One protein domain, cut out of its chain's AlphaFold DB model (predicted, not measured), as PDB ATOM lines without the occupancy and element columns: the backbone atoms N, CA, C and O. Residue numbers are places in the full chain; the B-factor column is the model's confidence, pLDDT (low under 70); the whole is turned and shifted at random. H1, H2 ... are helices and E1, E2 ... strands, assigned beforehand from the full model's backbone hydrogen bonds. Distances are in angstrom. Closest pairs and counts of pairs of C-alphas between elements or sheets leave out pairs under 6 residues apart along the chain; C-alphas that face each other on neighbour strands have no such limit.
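What this domain is: This is residues 332 to 458 of the 650 residues of an uncharacterized protein of Rhizobium sp. NZLR1 (UniProt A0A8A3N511). Two small twisted sheets, each a four-strand meander, stand side by side as two lobes, closest at their edge strands E1 and E5, with the stretch 385 to 403 running between them. A short helix, H1, packs beside the first sheet, and residues 452 to 453 pair with E6 at the second. The 127 printed residues hold H1 and then E1 to E8, mostly strand, with under half in named elements. Both sheets are antiparallel, E1 E2 E3 E4 and E5 E6 E7 E8. The whole is compact, radius of gyration of the C-alphas 14.6 A, and only just flat, spanning 45 by 37 by 21 A.

How they stand to each other: In the first sheet E2, residues 359 to 366, forms hairpins with E1, residues 347 to 350 (N 348 to O 361, 2.9 A), and E3, residues 369 to 378 (N 362 to O 373, 2.9 A). E3 forms a hairpin with E4, residues 381 to 384 (N 376 to O 383, 2.8 A). H1, residues 341 to 346, is on this sheet, over none of its strands, at a height of 4.3 A, only just above its level; its closest C-alphas to E2 are Gly 346 and Ser 363, 5.0 A apart. H1 has 0 of 2 O i to N i+4 pairs within hydrogen-bond range and 1 of 3 O i to N i+3 pairs. In the second sheet E6, residues 416 to 423, forms hairpins with E5, residues 404 to 407 (N 405 to O 418, 3.0 A), and E7, residues 426 to 435 (N 421 to O 428, 2.8 A). E7 forms a hairpin with E8, residues 438 to 441 (N 433 to O 440, 2.9 A). The closest C-alphas of E1 and E5 are Val 350 and Phe 406, 7.9 A apart.

Where its parts are: H1 begins at C-alpha 341 (-11.690, 9.757, 27.287), and E8 ends at C-alpha 441 (-13.809, 39.342, 29.630). E3 is 29.2 A long and E7 28.6 A.

The domain as a whole: The C-alphas farthest apart, Gln 380 and Gly 425, are 46.3 A apart. The printed part has no cut; the link E4 to E5 is long. Residues 334 to 344 and 399 to 401 have pLDDT under 70.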
ATOM      1  N   GLU A 332       8.871  18.315  22.590       73.94
ATOM      2  CA  GLU A 332       7.995  17.399  23.320       73.94
ATOM      3  C   GLU A 332       6.758  18.149  23.815       73.94
ATOM      4  O   GLU A 332       6.869  19.228  24.397       73.94
ATOM      5  N   LEU A 333       5.569  17.575  23.594       71.69
ATOM      6  CA  LEU A 333       4.339  18.169  24.107       71.69
ATOM      7  C   LEU A 333       4.421  18.297  25.641       71.69
ATOM      8  O   LEU A 333       4.743  17.311  26.315       71.69
ATOM      9  N   PRO A 334       4.105  19.473  26.209       69.06
ATOM     10  CA  PRO A 334       4.107  19.689  27.650       69.06
ATOM     11  C   PRO A 334       3.211  18.660  28.365       69.06
ATOM     12  O   PRO A 334       2.047  18.484  28.019       69.06
ATOM     13  N   SER A 335       3.786  17.955  29.341       65.25
ATOM     14  CA  SER A 335       3.346  16.673  29.929       65.25
ATOM     15  C   SER A 335       1.860  16.459  30.301       65.25
ATOM     16  O   SER A 335       1.173  17.383  30.741       65.25
ATOM     17  N   ASP A 336       1.516  15.159  30.326       56.75
ATOM     18  CA  ASP A 336       0.359  14.402  30.853       56.75
ATOM     19  C   ASP A 336      -1.031  14.630  30.234       56.75
ATOM     20  O   ASP A 336      -1.907  15.334  30.738       56.75
ATOM     21  N   PHE A 337      -1.254  13.864  29.163       53.25
ATOM     22  CA  PHE A 337      -2.542  13.586  28.541       53.25
ATOM     23  C   PHE A 337      -3.392  12.705  29.464       53.25
ATOM     24  O   PHE A 337      -3.051  11.552  29.733       53.25
ATOM     25  N   GLY A 338      -4.504  13.252  29.959       49.91
ATOM     26  CA  GLY A 338      -5.382  12.575  30.911       49.91
ATOM     27  C   GLY A 338      -5.779  11.152  30.493       49.91
ATOM     28  O   GLY A 338      -6.131  10.886  29.346       49.91
ATOM     29  N   SER A 339      -5.798  10.231  31.458       49.38
ATOM     30  CA  SER A 339      -6.184   8.821  31.289       49.38
ATOM     31  C   SER A 339      -7.679   8.593  30.995       49.38
ATOM     32  O   SER A 339      -8.109   7.447  30.840       49.38
ATOM     33  N   TYR A 340      -8.490   9.657  30.926       55.25
ATOM     34  CA  TYR A 340      -9.941   9.605  30.734       55.25
ATOM     35  C   TYR A 340     -10.346  10.141  29.355       55.25
ATOM     36  O   TYR A 340      -9.961  11.244  28.968       55.25
ATOM     37  N   ARG A 341     -11.187   9.385  28.629       54.53
ATOM     38  CA  ARG A 341     -11.690   9.757  27.287       54.53
ATOM     39  C   ARG A 341     -12.374  11.134  27.243       54.53
ATOM     40  O   ARG A 341     -12.312  11.782  26.203       54.53
ATOM     41  N   SER A 342     -12.991  11.586  28.339       56.75
ATOM     42  CA  SER A 342     -13.664  12.894  28.453       56.75
ATOM     43  C   SER A 342     -12.715  14.096  28.456       56.75
ATOM     44  O   SER A 342     -13.142  15.208  28.172       56.75
ATOM     45  N   LEU A 343     -11.414  13.899  28.696       61.94
ATOM     46  CA  LEU A 343     -10.440  14.997  28.742       61.94
ATOM     47  C   LEU A 343      -9.842  15.340  27.377       61.94
ATOM     48  O   LEU A 343      -9.209  16.385  27.241       61.94
ATOM     49  N   LYS A 344     -10.092  14.519  26.346       67.56
ATOM     50  CA  LYS A 344      -9.661  14.813  24.969       67.56
ATOM     51  C   LYS A 344     -10.330  16.079  24.420       67.56
ATOM     52  O   LYS A 344      -9.690  16.831  23.697       67.56
ATOM     53  N   SER A 345     -11.584  16.350  24.793       71.75
ATOM     54  CA  SER A 345     -12.299  17.572  24.393       71.75
ATOM     55  C   SER A 345     -11.826  18.833  25.125       71.75
ATOM     56  O   SER A 345     -12.279  19.922  24.784       71.75
ATOM     57  N   GLY A 346     -10.898  18.722  26.081       80.81
ATOM     58  CA  GLY A 346     -10.286  19.872  26.748       80.81
ATOM     59  C   GLY A 346      -9.213  20.585  25.914       80.81
ATOM     60  O   GLY A 346      -8.786  21.663  26.305       80.81
ATOM     61  N   TYR A 347      -8.770  20.004  24.790       83.94
ATOM     62  CA  TYR A 347      -7.690  20.547  23.952       83.94
ATOM     63  C   TYR A 347      -8.195  21.413  22.804       83.94
ATOM     64  O   TYR A 347      -9.118  21.020  22.089       83.94
ATOM     65  N   ARG A 348      -7.530  22.539  22.547       87.19
ATOM     66  CA  ARG A 348      -7.718  23.343  21.335       87.19
ATOM     67  C   ARG A 348      -6.360  23.618  20.701       87.19
ATOM     68  O   ARG A 348      -5.415  23.938  21.415       87.19
ATOM     69  N   LEU A 349      -6.295  23.453  19.381       88.44
ATOM     70  CA  LEU A 349      -5.178  23.898  18.555       88.44
ATOM     71  C   LEU A 349      -5.622  25.172  17.849       88.44
ATOM     72  O   LEU A 349      -6.513  25.120  17.001       88.44
ATOM     73  N   VAL A 350      -5.077  26.303  18.269       89.38
ATOM     74  CA  VAL A 350      -5.519  27.642  17.867       89.38
ATOM     75  C   VAL A 350      -4.270  28.498  17.763       89.38
ATOM     76  O   VAL A 350      -3.420  28.385  18.626       89.38
ATOM     77  N   ASP A 351      -4.155  29.308  16.718       90.31
ATOM     78  CA  ASP A 351      -3.112  30.338  16.633       90.31
ATOM     79  C   ASP A 351      -3.559  31.489  17.545       90.31
ATOM     80  O   ASP A 351      -4.453  32.251  17.177       90.31
ATOM     81  N   ILE A 352      -3.120  31.492  18.807       90.50
ATOM     82  CA  ILE A 352      -3.636  32.438  19.804       90.50
ATOM     83  C   ILE A 352      -2.877  33.756  19.764       90.50
ATOM     84  O   ILE A 352      -3.489  34.773  20.066       90.50
ATOM     85  N   ASP A 353      -1.597  33.781  19.399       88.44
ATOM     86  CA  ASP A 353      -0.831  35.029  19.342       88.44
ATOM     87  C   ASP A 353      -0.659  35.610  17.929       88.44
ATOM     88  O   ASP A 353      -0.144  36.728  17.799       88.44
ATOM     89  N   GLY A 354      -1.216  34.946  16.912       87.00
ATOM     90  CA  GLY A 354      -1.306  35.436  15.539       87.00
ATOM     91  C   GLY A 354       0.008  35.306  14.773       87.00
ATOM     92  O   GLY A 354       0.223  36.047  13.804       87.00
ATOM     93  N   ASP A 355       0.915  34.435  15.222       86.12
ATOM     94  CA  ASP A 355       2.226  34.226  14.609       86.12
ATOM     95  C   ASP A 355       2.194  33.252  13.414       86.12
ATOM     96  O   ASP A 355       3.160  33.171  12.647       86.12
ATOM     97  N   GLY A 356       1.045  32.607  13.179       84.88
ATOM     98  CA  GLY A 356       0.803  31.669  12.087       84.88
ATOM     99  C   GLY A 356       1.085  30.208  12.440       84.88
ATOM    100  O   GLY A 356       0.745  29.325  11.643       84.88
ATOM    101  N   ASP A 357       1.661  29.940  13.609       85.81
ATOM    102  CA  ASP A 357       1.823  28.605  14.164       85.81
ATOM    103  C   ASP A 357       0.591  28.209  15.009       85.81
ATOM    104  O   ASP A 357      -0.301  29.000  15.305       85.81
ATOM    105  N   ARG A 358       0.435  26.912  15.313       87.38
ATOM    106  CA  ARG A 358      -0.725  26.424  16.084       87.38
ATOM    107  C   ARG A 358      -0.332  26.229  17.537       87.38
ATOM    108  O   ARG A 358       0.377  25.283  17.870       87.38
ATOM    109  N   ASP A 359      -0.928  27.021  18.412       91.12
ATOM    110  CA  ASP A 359      -0.725  26.921  19.851       91.12
ATOM    111  C   ASP A 359      -1.640  25.886  20.496       91.12
ATOM    112  O   ASP A 359      -2.686  25.496  19.966       91.12
ATOM    113  N   VAL A 360      -1.252  25.438  21.688       89.88
ATOM    114  CA  VAL A 360      -1.994  24.442  22.461       89.88
ATOM    115  C   VAL A 360      -2.650  25.111  23.658       89.88
ATOM    116  O   VAL A 360      -1.981  25.548  24.595       89.88
ATOM    117  N   LEU A 361      -3.979  25.084  23.688       90.38
ATOM    118  CA  LEU A 361      -4.763  25.364  24.887       90.38
ATOM    119  C   LEU A 361      -5.303  24.063  25.472       90.38
ATOM    120  O   LEU A 361      -5.799  23.194  24.751       90.38
ATOM    121  N   TYR A 362      -5.276  23.957  26.796       88.12
ATOM    122  CA  TYR A 362      -5.930  22.884  27.533       88.12
ATOM    123  C   TYR A 362      -6.750  23.456  28.684       88.12
ATOM    124  O   TYR A 362      -6.236  24.251  29.471       88.12
ATOM    125  N   SER A 363      -8.011  23.040  28.806       88.31
ATOM    126  CA  SER A 363      -8.869  23.440  29.921       88.31
ATOM    127  C   SER A 363      -9.920  22.380  30.253       88.31
ATOM    128  O   SER A 363     -10.763  22.062  29.414       88.31
ATOM    129  N   ALA A 364      -9.901  21.836  31.471       84.69
ATOM    130  CA  ALA A 364     -10.881  20.842  31.912       84.69
ATOM    131  C   ALA A 364     -11.175  20.910  33.418       84.69
ATOM    132  O   ALA A 364     -10.277  21.149  34.224       84.69
ATOM    133  N   TYR A 365     -12.415  20.604  33.800       84.00
ATOM    134  CA  TYR A 365     -12.836  20.454  35.193       84.00
ATOM    135  C   TYR A 365     -12.909  18.975  35.596       84.00
ATOM    136  O   TYR A 365     -13.701  18.213  35.040       84.00
ATOM    137  N   VAL A 366     -12.093  18.556  36.563       80.44
ATOM    138  CA  VAL A 366     -11.955  17.149  36.974       80.44
ATOM    139  C   VAL A 366     -11.929  17.033  38.485       80.44
ATOM    140  O   VAL A 366     -11.131  17.692  39.151       80.44
ATOM    141  N   GLY A 367     -12.783  16.175  39.044       82.94
ATOM    142  CA  GLY A 367     -12.760  15.843  40.468       82.94
ATOM    143  C   GLY A 367     -12.907  17.050  41.399       82.94
ATOM    144  O   GLY A 367     -12.404  17.012  42.520       82.94
ATOM    145  N   GLY A 368     -13.557  18.125  40.938       84.31
ATOM    146  CA  GLY A 368     -13.721  19.364  41.702       84.31
ATOM    147  C   GLY A 368     -12.706  20.475  41.404       84.31
ATOM    148  O   GLY A 368     -12.775  21.524  42.041       84.31
ATOM    149  N   TYR A 369     -11.772  20.268  40.471       85.56
ATOM    150  CA  TYR A 369     -10.679  21.201  40.180       85.56
ATOM    151  C   TYR A 369     -10.609  21.550  38.691       85.56
ATOM    152  O   TYR A 369     -10.739  20.669  37.843       85.56
ATOM    153  N   SER A 370     -10.352  22.821  38.374       87.06
ATOM    154  CA  SER A 370     -10.055  23.278  37.010       87.06
ATOM    155  C   SER A 370      -8.562  23.135  36.704       87.06
ATOM    156  O   SER A 370      -7.716  23.612  37.461       87.06
ATOM    157  N   PHE A 371      -8.238  22.523  35.569       85.75
ATOM    158  CA  PHE A 371      -6.883  22.363  35.045       85.75
ATOM    159  C   PHE A 371      -6.772  23.138  33.744       85.75
ATOM    160  O   PHE A 371      -7.406  22.759  32.763       85.75
ATOM    161  N   ARG A 372      -5.984  24.218  33.734       89.00
ATOM    162  CA  ARG A 372      -5.936  25.168  32.616       89.00
ATOM    163  C   ARG A 372      -4.507  25.531  32.268       89.00
ATOM    164  O   ARG A 372      -3.726  25.843  33.166       89.00
ATOM    165  N   ARG A 373      -4.155  25.435  30.990       90.06
ATOM    166  CA  ARG A 373      -2.802  25.672  30.479       90.06
ATOM    167  C   ARG A 373      -2.863  26.223  29.061       90.06
ATOM    168  O   ARG A 373      -3.762  25.864  28.303       90.06
ATOM    169  N   ALA A 374      -1.879  27.040  28.719       91.62
ATOM    170  CA  ALA A 374      -1.623  27.472  27.356       91.62
ATOM    171  C   ALA A 374      -0.130  27.351  27.052       91.62
ATOM    172  O   ALA A 374       0.718  27.599  27.920       91.62
ATOM    173  N   PHE A 375       0.169  26.947  25.825       90.88
ATOM    174  CA  PHE A 375       1.519  26.780  25.320       90.88
ATOM    175  C   PHE A 375       1.593  27.336  23.915       90.88
ATOM    176  O   PHE A 375       0.851  26.878  23.050       90.88
ATOM    177  N   LYS A 376       2.498  28.288  23.721       91.44
ATOM    178  CA  LYS A 376       2.765  28.878  22.421       91.44
ATOM    179  C   LYS A 376       3.808  28.055  21.689       91.44
ATOM    180  O   LYS A 376       4.769  27.598  22.326       91.44
ATOM    181  N   GLN A 377       3.601  27.820  20.406       89.50
ATOM    182  CA  GLN A 377       4.630  27.240  19.565       89.50
ATOM    183  C   GLN A 377       5.688  28.317  19.303       89.50
ATOM    184  O   GLN A 377       5.373  29.438  18.952       89.50
ATOM    185  N   ASP A 378       6.960  27.994  19.517       85.12
ATOM    186  CA  ASP A 378       8.064  28.863  19.109       85.12
ATOM    187  C   ASP A 378       9.150  27.978  18.509       85.12
ATOM    188  O   ASP A 378       9.823  27.221  19.214       85.12
ATOM    189  N   ALA A 379       9.281  28.008  17.186       80.12
ATOM    190  CA  ALA A 379      10.183  27.140  16.438       80.12
ATOM    191  C   ALA A 379      10.007  25.640  16.780       80.12
ATOM    192  O   ALA A 379       9.058  25.001  16.342       80.12
ATOM    193  N   GLN A 380      10.943  25.048  17.531       78.62
ATOM    194  CA  GLN A 380      10.912  23.634  17.942       78.62
ATOM    195  C   GLN A 380      10.751  23.466  19.457       78.62
ATOM    196  O   GLN A 380      11.290  22.517  20.039       78.62
ATOM    197  N   GLN A 381      10.039  24.383  20.109       84.12
ATOM    198  CA  GLN A 381       9.704  24.304  21.529       84.12
ATOM    199  C   GLN A 381       8.269  24.767  21.804       84.12
ATOM    200  O   GLN A 381       7.667  25.500  21.025       84.12
ATOM    201  N   TRP A 382       7.741  24.327  22.946       86.62
ATOM    202  CA  TRP A 382       6.470  24.782  23.500       86.62
ATOM    203  C   TRP A 382       6.742  25.702  24.690       86.62
ATOM    204  O   TRP A 382       7.242  25.254  25.725       86.62
ATOM    205  N   LEU A 383       6.412  26.984  24.563       89.38
ATOM    206  CA  LEU A 383       6.598  27.977  25.618       89.38
ATOM    207  C   LEU A 383       5.315  28.127  26.432       89.38
ATOM    208  O   LEU A 383       4.261  28.450  25.894       89.38
ATOM    209  N   SER A 384       5.379  27.911  27.747       89.75
ATOM    210  CA  SER A 384       4.205  28.108  28.603       89.75
ATOM    211  C   SER A 384       3.797  29.582  28.642       89.75
ATOM    212  O   SER A 384       4.631  30.450  28.894       89.75
ATOM    213  N   SER A 385       2.507  29.849  28.437       91.31
ATOM    214  CA  SER A 385       1.906  31.177  28.566       91.31
ATOM    215  C   SER A 385       0.824  31.151  29.642       91.31
ATOM    216  O   SER A 385      -0.320  30.780  29.395       91.31
ATOM    217  N   GLU A 386       1.177  31.513  30.875       90.12
ATOM    218  CA  GLU A 386       0.212  31.512  31.985       90.12
ATOM    219  C   GLU A 386      -0.908  32.545  31.786       90.12
ATOM    220  O   GLU A 386      -2.056  32.276  32.140       90.12
ATOM    221  N   GLY A 387      -0.600  33.699  31.182       91.00
ATOM    222  CA  GLY A 387      -1.572  34.767  30.917       91.00
ATOM    223  C   GLY A 387      -2.678  34.359  29.941       91.00
ATOM    224  O   GLY A 387      -3.825  34.785  30.092       91.00
ATOM    225  N   LEU A 388      -2.355  33.469  28.998       92.44
ATOM    226  CA  LEU A 388      -3.293  32.935  28.011       92.44
ATOM    227  C   LEU A 388      -3.921  31.599  28.426       92.44
ATOM    228  O   LEU A 388      -4.648  30.992  27.636       92.44
ATOM    229  N   ALA A 389      -3.712  31.134  29.664       92.75
ATOM    230  CA  ALA A 389      -4.464  29.997  30.184       92.75
ATOM    231  C   ALA A 389      -5.977  30.299  30.112       92.75
ATOM    232  O   ALA A 389      -6.397  31.375  30.548       92.75
ATOM    233  N   PRO A 390      -6.817  29.387  29.584       92.62
ATOM    234  CA  PRO A 390      -8.218  29.710  29.344       92.62
ATOM    235  C   PRO A 390      -8.969  30.187  30.607       92.62
ATOM    236  O   PRO A 390      -8.806  29.617  31.687       92.62
ATOM    237  N   PRO A 391      -9.852  31.193  30.508       92.62
ATOM    238  CA  PRO A 391     -10.622  31.716  31.638       92.62
ATOM    239  C   PRO A 391     -11.814  30.825  32.030       92.62
ATOM    240  O   PRO A 391     -12.430  31.036  33.077       92.62
ATOM    241  N   LEU A 392     -12.110  29.781  31.252       90.69
ATOM    242  CA  LEU A 392     -13.220  28.849  31.462       90.69
ATOM    243  C   LEU A 392     -12.826  27.409  31.108       90.69
ATOM    244  O   LEU A 392     -11.867  27.187  30.369       90.69
ATOM    245  N   ASP A 393     -13.558  26.436  31.650       87.31
ATOM    246  CA  ASP A 393     -13.327  25.007  31.408       87.31
ATOM    247  C   ASP A 393     -13.984  24.565  30.096       87.31
ATOM    248  O   ASP A 393     -15.168  24.817  29.876       87.31
ATOM    249  N   PHE A 394     -13.214  23.919  29.215       86.62
ATOM    250  CA  PHE A 394     -13.701  23.481  27.900       86.62
ATOM    251  C   PHE A 394     -14.403  22.124  27.959       86.62
ATOM    252  O   PHE A 394     -15.241  21.815  27.114       86.62
ATOM    253  N   SER A 395     -14.049  21.301  28.944       81.75
ATOM    254  CA  SER A 395     -14.672  20.005  29.194       81.75
ATOM    255  C   SER A 395     -14.753  19.692  30.685       81.75
ATOM    256  O   SER A 395     -14.135  20.366  31.513       81.75
ATOM    257  N   THR A 396     -15.519  18.660  31.045       78.62
ATOM    258  CA  THR A 396     -15.573  18.157  32.425       78.62
ATOM    259  C   THR A 396     -15.445  16.633  32.465       78.62
ATOM    260  O   THR A 396     -15.651  15.949  31.462       78.62
ATOM    261  N   ASP A 397     -15.132  16.067  33.628       73.94
ATOM    262  CA  ASP A 397     -15.108  14.614  33.839       73.94
ATOM    263  C   ASP A 397     -16.494  13.946  33.753       73.94
ATOM    264  O   ASP A 397     -16.571  12.732  33.547       73.94
ATOM    265  N   THR A 398     -17.573  14.731  33.842       70.81
ATOM    266  CA  THR A 398     -18.971  14.263  33.785       70.81
ATOM    267  C   THR A 398     -19.734  14.625  32.508       70.81
ATOM    268  O   THR A 398     -20.813  14.082  32.280       70.81
ATOM    269  N   ASP A 399     -19.210  15.532  31.684       66.31
ATOM    270  CA  ASP A 399     -19.919  16.117  30.542       66.31
ATOM    271  C   ASP A 399     -18.968  16.318  29.352       66.31
ATOM    272  O   ASP A 399     -17.874  16.871  29.493       66.31
ATOM    273  N   PHE A 400     -19.408  15.862  28.177       62.34
ATOM    274  CA  PHE A 400     -18.687  15.944  26.904       62.34
ATOM    275  C   PHE A 400     -18.990  17.229  26.127       62.34
ATOM    276  O   PHE A 400     -18.572  17.359  24.974       62.34
ATOM    277  N   THR A 401     -19.742  18.162  26.708       61.81
ATOM    278  CA  THR A 401     -20.203  19.335  25.978       61.81
ATOM    279  C   THR A 401     -19.216  20.492  25.981       61.81
ATOM    280  O   THR A 401     -18.783  20.978  27.019       61.81
ATOM    281  N   ASP A 402     -18.901  20.938  24.766       70.94
ATOM    282  CA  ASP A 402     -18.013  22.053  24.471       70.94
ATOM    283  C   ASP A 402     -18.832  23.264  23.989       70.94
ATOM    284  O   ASP A 402     -19.235  23.300  22.818       70.94
ATOM    285  N   PRO A 403     -19.150  24.225  24.875       80.44
ATOM    286  CA  PRO A 403     -19.880  25.438  24.522       80.44
ATOM    287  C   PRO A 403     -18.967  26.516  23.926       80.44
ATOM    288  O   PRO A 403     -19.397  27.664  23.840       80.44
ATOM    289  N   VAL A 404     -17.712  26.187  23.619       89.50
ATOM    290  CA  VAL A 404     -16.652  27.142  23.317       89.50
ATOM    291  C   VAL A 404     -16.361  27.166  21.828       89.50
ATOM    292  O   VAL A 404     -16.336  26.129  21.169       89.50
ATOM    293  N   PHE A 405     -16.096  28.352  21.302       91.19
ATOM    294  CA  PHE A 405     -15.584  28.523  19.952       91.19
ATOM    295  C   PHE A 405     -14.623  29.708  19.891       91.19
ATOM    296  O   PHE A 405     -14.617  30.565  20.778       91.19
ATOM    297  N   PHE A 406     -13.809  29.710  18.840       92.00
ATOM    298  CA  PHE A 406     -12.793  30.718  18.582       92.00
ATOM    299  C   PHE A 406     -12.998  31.309  17.199       92.00
ATOM    300  O   PHE A 406     -13.322  30.568  16.267       92.00
ATOM    301  N   PHE A 407     -12.823  32.618  17.087       91.00
ATOM    302  CA  PHE A 407     -12.636  33.301  15.815       91.00
ATOM    303  C   PHE A 407     -11.972  34.655  16.067       91.00
ATOM    304  O   PHE A 407     -12.197  35.253  17.119       91.00
ATOM    305  N   ASP A 408     -11.173  35.114  15.112       89.25
ATOM    306  CA  ASP A 408     -10.625  36.469  15.081       89.25
ATOM    307  C   ASP A 408     -11.768  37.440  14.783       89.25
ATOM    308  O   ASP A 408     -12.290  37.474  13.676       89.25
ATOM    309  N   SER A 409     -12.234  38.159  15.789       87.56
ATOM    310  CA  SER A 409     -13.432  38.989  15.730       87.56
ATOM    311  C   SER A 409     -13.144  40.466  15.479       87.56
ATOM    312  O   SER A 409     -14.083  41.203  15.167       87.56
ATOM    313  N   ASP A 410     -11.890  40.905  15.598       83.19
ATOM    314  CA  ASP A 410     -11.469  42.290  15.359       83.19
ATOM    315  C   ASP A 410     -10.409  42.456  14.250       83.19
ATOM    316  O   ASP A 410     -10.070  43.586  13.884       83.19
ATOM    317  N   GLY A 411      -9.993  41.356  13.623       81.88
ATOM    318  CA  GLY A 411      -9.107  41.318  12.463       81.88
ATOM    319  C   GLY A 411      -7.625  41.450  12.813       81.88
ATOM    320  O   GLY A 411      -6.824  41.754  11.920       81.88
ATOM    321  N   ASP A 412      -7.245  41.281  14.080       84.38
ATOM    322  CA  ASP A 412      -5.858  41.403  14.536       84.38
ATOM    323  C   ASP A 412      -5.033  40.110  14.361       84.38
ATOM    324  O   ASP A 412      -3.833  40.102  14.656       84.38
ATOM    325  N   LYS A 413      -5.652  39.062  13.790       86.25
ATOM    326  CA  LYS A 413      -5.150  37.689  13.593       86.25
ATOM    327  C   LYS A 413      -5.069  36.841  14.854       86.25
ATOM    328  O   LYS A 413      -4.756  35.654  14.749       86.25
ATOM    329  N   LYS A 414      -5.385  37.394  16.018       89.50
ATOM    330  CA  LYS A 414      -5.511  36.644  17.261       89.50
ATOM    331  C   LYS A 414      -6.935  36.148  17.389       89.50
ATOM    332  O   LYS A 414      -7.881  36.682  16.828       89.50
ATOM    333  N   GLN A 415      -7.082  35.021  18.067       90.56
ATOM    334  CA  GLN A 415      -8.370  34.351  18.161       90.56
ATOM    335  C   GLN A 415      -9.030  34.701  19.494       90.56
ATOM    336  O   GLN A 415      -8.477  34.423  20.565       90.56
ATOM    337  N   GLU A 416     -10.245  35.247  19.439       92.94
ATOM    338  CA  GLU A 416     -11.054  35.510  20.625       92.94
ATOM    339  C   GLU A 416     -11.784  34.253  21.088       92.94
ATOM    340  O   GLU A 416     -12.142  33.378  20.301       92.94
ATOM    341  N   LEU A 417     -12.058  34.184  22.390       94.69
ATOM    342  CA  LEU A 417     -12.703  33.049  23.033       94.69
ATOM    343  C   LEU A 417     -14.140  33.387  23.418       94.69
ATOM    344  O   LEU A 417     -14.396  34.211  24.301       94.69
ATOM    345  N   TYR A 418     -15.083  32.643  22.857       94.56
ATOM    346  CA  TYR A 418     -16.503  32.798  23.140       94.56
ATOM    347  C   TYR A 418     -17.089  31.534  23.747       94.56
ATOM    348  O   TYR A 418     -16.671  30.419  23.441       94.56
ATOM    349  N   SER A 419     -18.095  31.705  24.601       93.12
ATOM    350  CA  SER A 419     -18.892  30.597  25.113       93.12
ATOM    351  C   SER A 419     -20.357  30.981  25.253       93.12
ATOM    352  O   SER A 419     -20.663  32.114  25.620       93.12
ATOM    353  N   SER A 420     -21.267  30.040  24.977       93.50
ATOM    354  CA  SER A 420     -22.700  30.228  25.225       93.50
ATOM    355  C   SER A 420     -23.423  28.913  25.526       93.50
ATOM    356  O   SER A 420     -23.503  28.000  24.700       93.50
ATOM    357  N   ARG A 421     -23.982  28.823  26.733       90.25
ATOM    358  CA  ARG A 421     -24.631  27.634  27.290       90.25
ATOM    359  C   ARG A 421     -25.900  28.012  28.047       90.25
ATOM    360  O   ARG A 421     -25.884  28.917  28.873       90.25
ATOM    361  N   LEU A 422     -26.972  27.249  27.867       90.69
ATOM    362  CA  LEU A 422     -28.131  27.256  28.758       90.69
ATOM    363  C   LEU A 422     -28.080  26.021  29.659       90.69
ATOM    364  O   LEU A 422     -28.076  24.892  29.170       90.69
ATOM    365  N   ALA A 423     -28.035  26.226  30.974       84.44
ATOM    366  CA  ALA A 423     -28.089  25.134  31.942       84.44
ATOM    367  C   ALA A 423     -29.015  25.473  33.104       84.44
ATOM    368  O   ALA A 423     -28.903  26.544  33.708       84.44
ATOM    369  N   GLY A 424     -29.944  24.563  33.409       83.75
ATOM    370  CA  GLY A 424     -30.914  24.763  34.492       83.75
ATOM    371  C   GLY A 424     -31.765  26.026  34.301       83.75
ATOM    372  O   GLY A 424     -32.075  26.719  35.269       83.75
ATOM    373  N   GLY A 425     -32.077  26.370  33.046       86.00
ATOM    374  CA  GLY A 425     -32.846  27.563  32.679       86.00
ATOM    375  C   GLY A 425     -32.086  28.894  32.759       86.00
ATOM    376  O   GLY A 425     -32.696  29.941  32.555       86.00
ATOM    377  N   LYS A 426     -30.776  28.886  33.044       88.19
ATOM    378  CA  LYS A 426     -29.942  30.094  33.102       88.19
ATOM    379  C   LYS A 426     -28.950  30.134  31.942       88.19
ATOM    380  O   LYS A 426     -28.212  29.172  31.730       88.19
ATOM    381  N   LEU A 427     -28.918  31.262  31.227       90.50
ATOM    382  CA  LEU A 427     -27.918  31.530  30.195       90.50
ATOM    383  C   LEU A 427     -26.579  31.870  30.852       90.50
ATOM    384  O   LEU A 427     -26.500  32.709  31.752       90.50
ATOM    385  N   GLN A 428     -25.541  31.188  30.398       90.81
ATOM    386  CA  GLN A 428     -24.146  31.387  30.738       90.81
ATOM    387  C   GLN A 428     -23.422  31.644  29.421       90.81
ATOM    388  O   GLN A 428     -23.137  30.709  28.678       90.81
ATOM    389  N   ALA A 429     -23.195  32.915  29.111       93.81
ATOM    390  CA  ALA A 429     -22.478  33.328  27.919       93.81
ATOM    391  C   ALA A 429     -21.365  34.301  28.311       93.81
ATOM    392  O   ALA A 429     -21.535  35.082  29.249       93.81
ATOM    393  N   THR A 430     -20.226  34.203  27.635       95.06
ATOM    394  CA  THR A 430     -19.032  35.012  27.908       95.06
ATOM    395  C   THR A 430     -18.257  35.250  26.620       95.06
ATOM    396  O   THR A 430     -18.179  34.351  25.781       95.06
ATOM    397  N   ALA A 431     -17.623  36.412  26.512       95.19
ATOM    398  CA  ALA A 431     -16.667  36.747  25.464       95.19
ATOM    399  C   ALA A 431     -15.364  37.198  26.122       95.19
ATOM    400  O   ALA A 431     -15.395  38.048  27.013       95.19
ATOM    401  N   HIS A 432     -14.239  36.628  25.705       94.94
ATOM    402  CA  HIS A 432     -12.918  36.992  26.194       94.94
ATOM    403  C   HIS A 432     -12.037  37.377  25.018       94.94
ATOM    404  O   HIS A 432     -11.858  36.586  24.092       94.94
ATOM    405  N   ILE A 433     -11.490  38.586  25.092       92.06
ATOM    406  CA  ILE A 433     -10.541  39.112  24.117       92.06
ATOM    407  C   ILE A 433      -9.133  39.086  24.681       92.06
ATOM    408  O   ILE A 433      -8.957  39.049  25.903       92.06
ATOM    409  N   GLN A 434      -8.143  39.115  23.800       91.25
ATOM    410  CA  GLN A 434      -6.755  39.187  24.219       91.25
ATOM    411  C   GLN A 434      -6.326  40.644  24.424       91.25
ATOM    412  O   GLN A 434      -6.589  41.519  23.609       91.25
ATOM    413  N   ASP A 435      -5.669  40.914  25.549       86.25
ATOM    414  CA  ASP A 435      -5.093  42.216  25.895       86.25
ATOM    415  C   ASP A 435      -3.726  41.960  26.545       86.25
ATOM    416  O   ASP A 435      -3.651  41.410  27.645       86.25
ATOM    417  N   ASN A 436      -2.638  42.302  25.843       85.69
ATOM    418  CA  ASN A 436      -1.252  42.079  26.285       85.69
ATOM    419  C   ASN A 436      -0.961  40.633  26.753       85.69
ATOM    420  O   ASN A 436      -0.491  40.425  27.871       85.69
ATOM    421  N   ASP A 437      -1.259  39.639  25.907       86.38
ATOM    422  CA  ASP A 437      -1.100  38.200  26.190       86.38
ATOM    423  C   ASP A 437      -1.857  37.728  27.450       86.38
ATOM    424  O   ASP A 437      -1.446  36.802  28.156       86.38
ATOM    425  N   THR A 438      -2.995  38.364  27.741       92.00
ATOM    426  CA  THR A 438      -3.928  37.935  28.786       92.00
ATOM    427  C   THR A 438      -5.370  37.952  28.304       92.00
ATOM    428  O   THR A 438      -5.737  38.750  27.442       92.00
ATOM    429  N   TRP A 439      -6.209  37.089  28.878       94.38
ATOM    430  CA  TRP A 439      -7.647  37.100  28.614       94.38
ATOM    431  C   TRP A 439      -8.364  38.197  29.401       94.38
ATOM    432  O   TRP A 439      -8.260  38.283  30.627       94.38
ATOM    433  N   LYS A 440      -9.199  38.967  28.707       94.31
ATOM    434  CA  LYS A 440     -10.073  39.989  29.278       94.31
ATOM    435  C   LYS A 440     -11.517  39.720  28.888       94.31
ATOM    436  O   LYS A 440     -11.865  39.741  27.713       94.31
ATOM    437  N   GLU A 441     -12.375  39.497  29.879       94.81
ATOM    438  CA  GLU A 441     -13.809  39.342  29.630       94.81
ATOM    439  C   GLU A 441     -14.436  40.683  29.207       94.81
ATOM    440  O   GLU A 441     -14.262  41.701  29.884       94.81
ATOM    441  N   VAL A 442     -15.198  40.680  28.112       92.88
ATOM    442  CA  VAL A 442     -15.889  41.862  27.578       92.88
ATOM    443  C   VAL A 442     -17.395  41.666  27.677       92.88
ATOM    444  O   VAL A 442     -17.990  40.856  26.968       92.88
ATOM    445  N   LYS A 443     -18.026  42.443  28.560       90.81
ATOM    446  CA  LYS A 443     -19.486  42.463  28.705       90.81
ATOM    447  C   LYS A 443     -20.144  43.140  27.508       90.81
ATOM    448  O   LYS A 443     -19.677  44.183  27.061       90.81
ATOM    449  N   GLY A 444     -21.257  42.585  27.043       88.31
ATOM    450  CA  GLY A 444     -22.000  43.055  25.873       88.31
ATOM    451  C   GLY A 444     -21.560  42.416  24.552       88.31
ATOM    452  O   GLY A 444     -22.284  42.551  23.569       88.31
ATOM    453  N   ARG A 445     -20.427  41.698  24.531       92.38
ATOM    454  CA  ARG A 445     -19.941  40.930  23.372       92.38
ATOM    455  C   ARG A 445     -20.314  39.446  23.434       92.38
ATOM    456  O   ARG A 445     -19.858  38.663  22.605       92.38
ATOM    457  N   GLU A 446     -21.121  39.021  24.403       93.50
ATOM    458  CA  GLU A 446     -21.559  37.629  24.495       93.50
ATOM    459  C   GLU A 446     -22.339  37.199  23.231       93.50
ATOM    460  O   GLU A 446     -23.099  38.006  22.688       93.50
ATOM    461  N   PRO A 447     -22.197  35.942  22.759       93.62
ATOM    462  CA  PRO A 447     -22.896  35.484  21.558       93.62
ATOM    463  C   PRO A 447     -24.426  35.614  21.685       93.62
ATOM    464  O   PRO A 447     -24.980  35.254  22.730       93.62
ATOM    465  N   PRO A 448     -25.141  36.049  20.629       91.81
ATOM    466  CA  PRO A 448     -26.590  36.270  20.669       91.81
ATOM    467  C   PRO A 448     -27.415  34.974  20.574       91.81
ATOM    468  O   PRO A 448     -28.645  35.012  20.612       91.81
ATOM    469  N   PHE A 449     -26.757  33.821  20.466       91.75
ATOM    470  CA  PHE A 449     -27.361  32.499  20.328       91.75
ATOM    471  C   PHE A 449     -26.825  31.529  21.385       91.75
ATOM    472  O   PHE A 449     -25.775  31.738  21.994       91.75
ATOM    473  N   ILE A 450     -27.556  30.435  21.605       92.81
ATOM    474  CA  ILE A 450     -27.213  29.387  22.573       92.81
ATOM    475  C   ILE A 450     -26.543  28.238  21.822       92.81
ATOM    476  O   ILE A 450     -27.196  27.581  21.016       92.81
ATOM    477  N   VAL A 451     -25.270  27.956  22.108       91.81
ATOM    478  CA  VAL A 451     -24.550  26.856  21.441       91.81
ATOM    479  C   VAL A 451     -24.988  25.509  22.004       91.81
ATOM    480  O   VAL A 451     -25.218  24.560  21.251       91.81
ATOM    481  N   ILE A 452     -25.139  25.418  23.328       89.25
ATOM    482  CA  ILE A 452     -25.510  24.181  24.026       89.25
ATOM    483  C   ILE A 452     -26.612  24.438  25.048       89.25
ATOM    484  O   ILE A 452     -26.559  25.411  25.796       89.25
ATOM    485  N   MET A 453     -27.584  23.532  25.124       89.38
ATOM    486  CA  MET A 453     -28.645  23.529  26.127       89.38
ATOM    487  C   MET A 453     -28.729  22.161  26.795       89.38
ATOM    488  O   MET A 453     -28.960  21.167  26.113       89.38
ATOM    489  N   ASP A 454     -28.536  22.118  28.117       82.94
ATOM    490  CA  ASP A 454     -28.666  20.910  28.948       82.94
ATOM    491  C   ASP A 454     -27.989  19.657  28.339       82.94
ATOM    492  O   ASP A 454     -28.555  18.566  28.299       82.94
ATOM    493  N   GLY A 455     -26.767  19.824  27.821       78.69
ATOM    494  CA  GLY A 455     -25.978  18.736  27.229       78.69
ATOM    495  C   GLY A 455     -26.214  18.494  25.729       78.69
ATOM    496  O   GLY A 455     -25.485  17.718  25.111       78.69
ATOM    497  N   ARG A 456     -27.193  19.159  25.105       85.19
ATOM    498  CA  ARG A 456     -27.488  19.053  23.667       85.19
ATOM    499  C   ARG A 456     -26.928  20.247  22.898       85.19
ATOM    500  O   ARG A 456     -27.209  21.393  23.247       85.19
ATOM    501  N   ARG A 457     -26.171  19.994  21.825       88.00
ATOM    502  CA  ARG A 457     -25.715  21.047  20.904       88.00
ATOM    503  C   ARG A 457     -26.885  21.539  20.054       88.00
ATOM    504  O   ARG A 457     -27.533  20.733  19.399       88.00
ATOM    505  N   LEU A 458     -27.132  22.846  20.091       91.81
ATOM    506  CA  LEU A 458     -28.179  23.517  19.319       91.81
ATOM    507  C   LEU A 458     -27.626  24.261  18.102       91.81
ATOM    508  O   LEU A 458     -28.356  24.451  17.135       91.81
TER     509      LEU A 458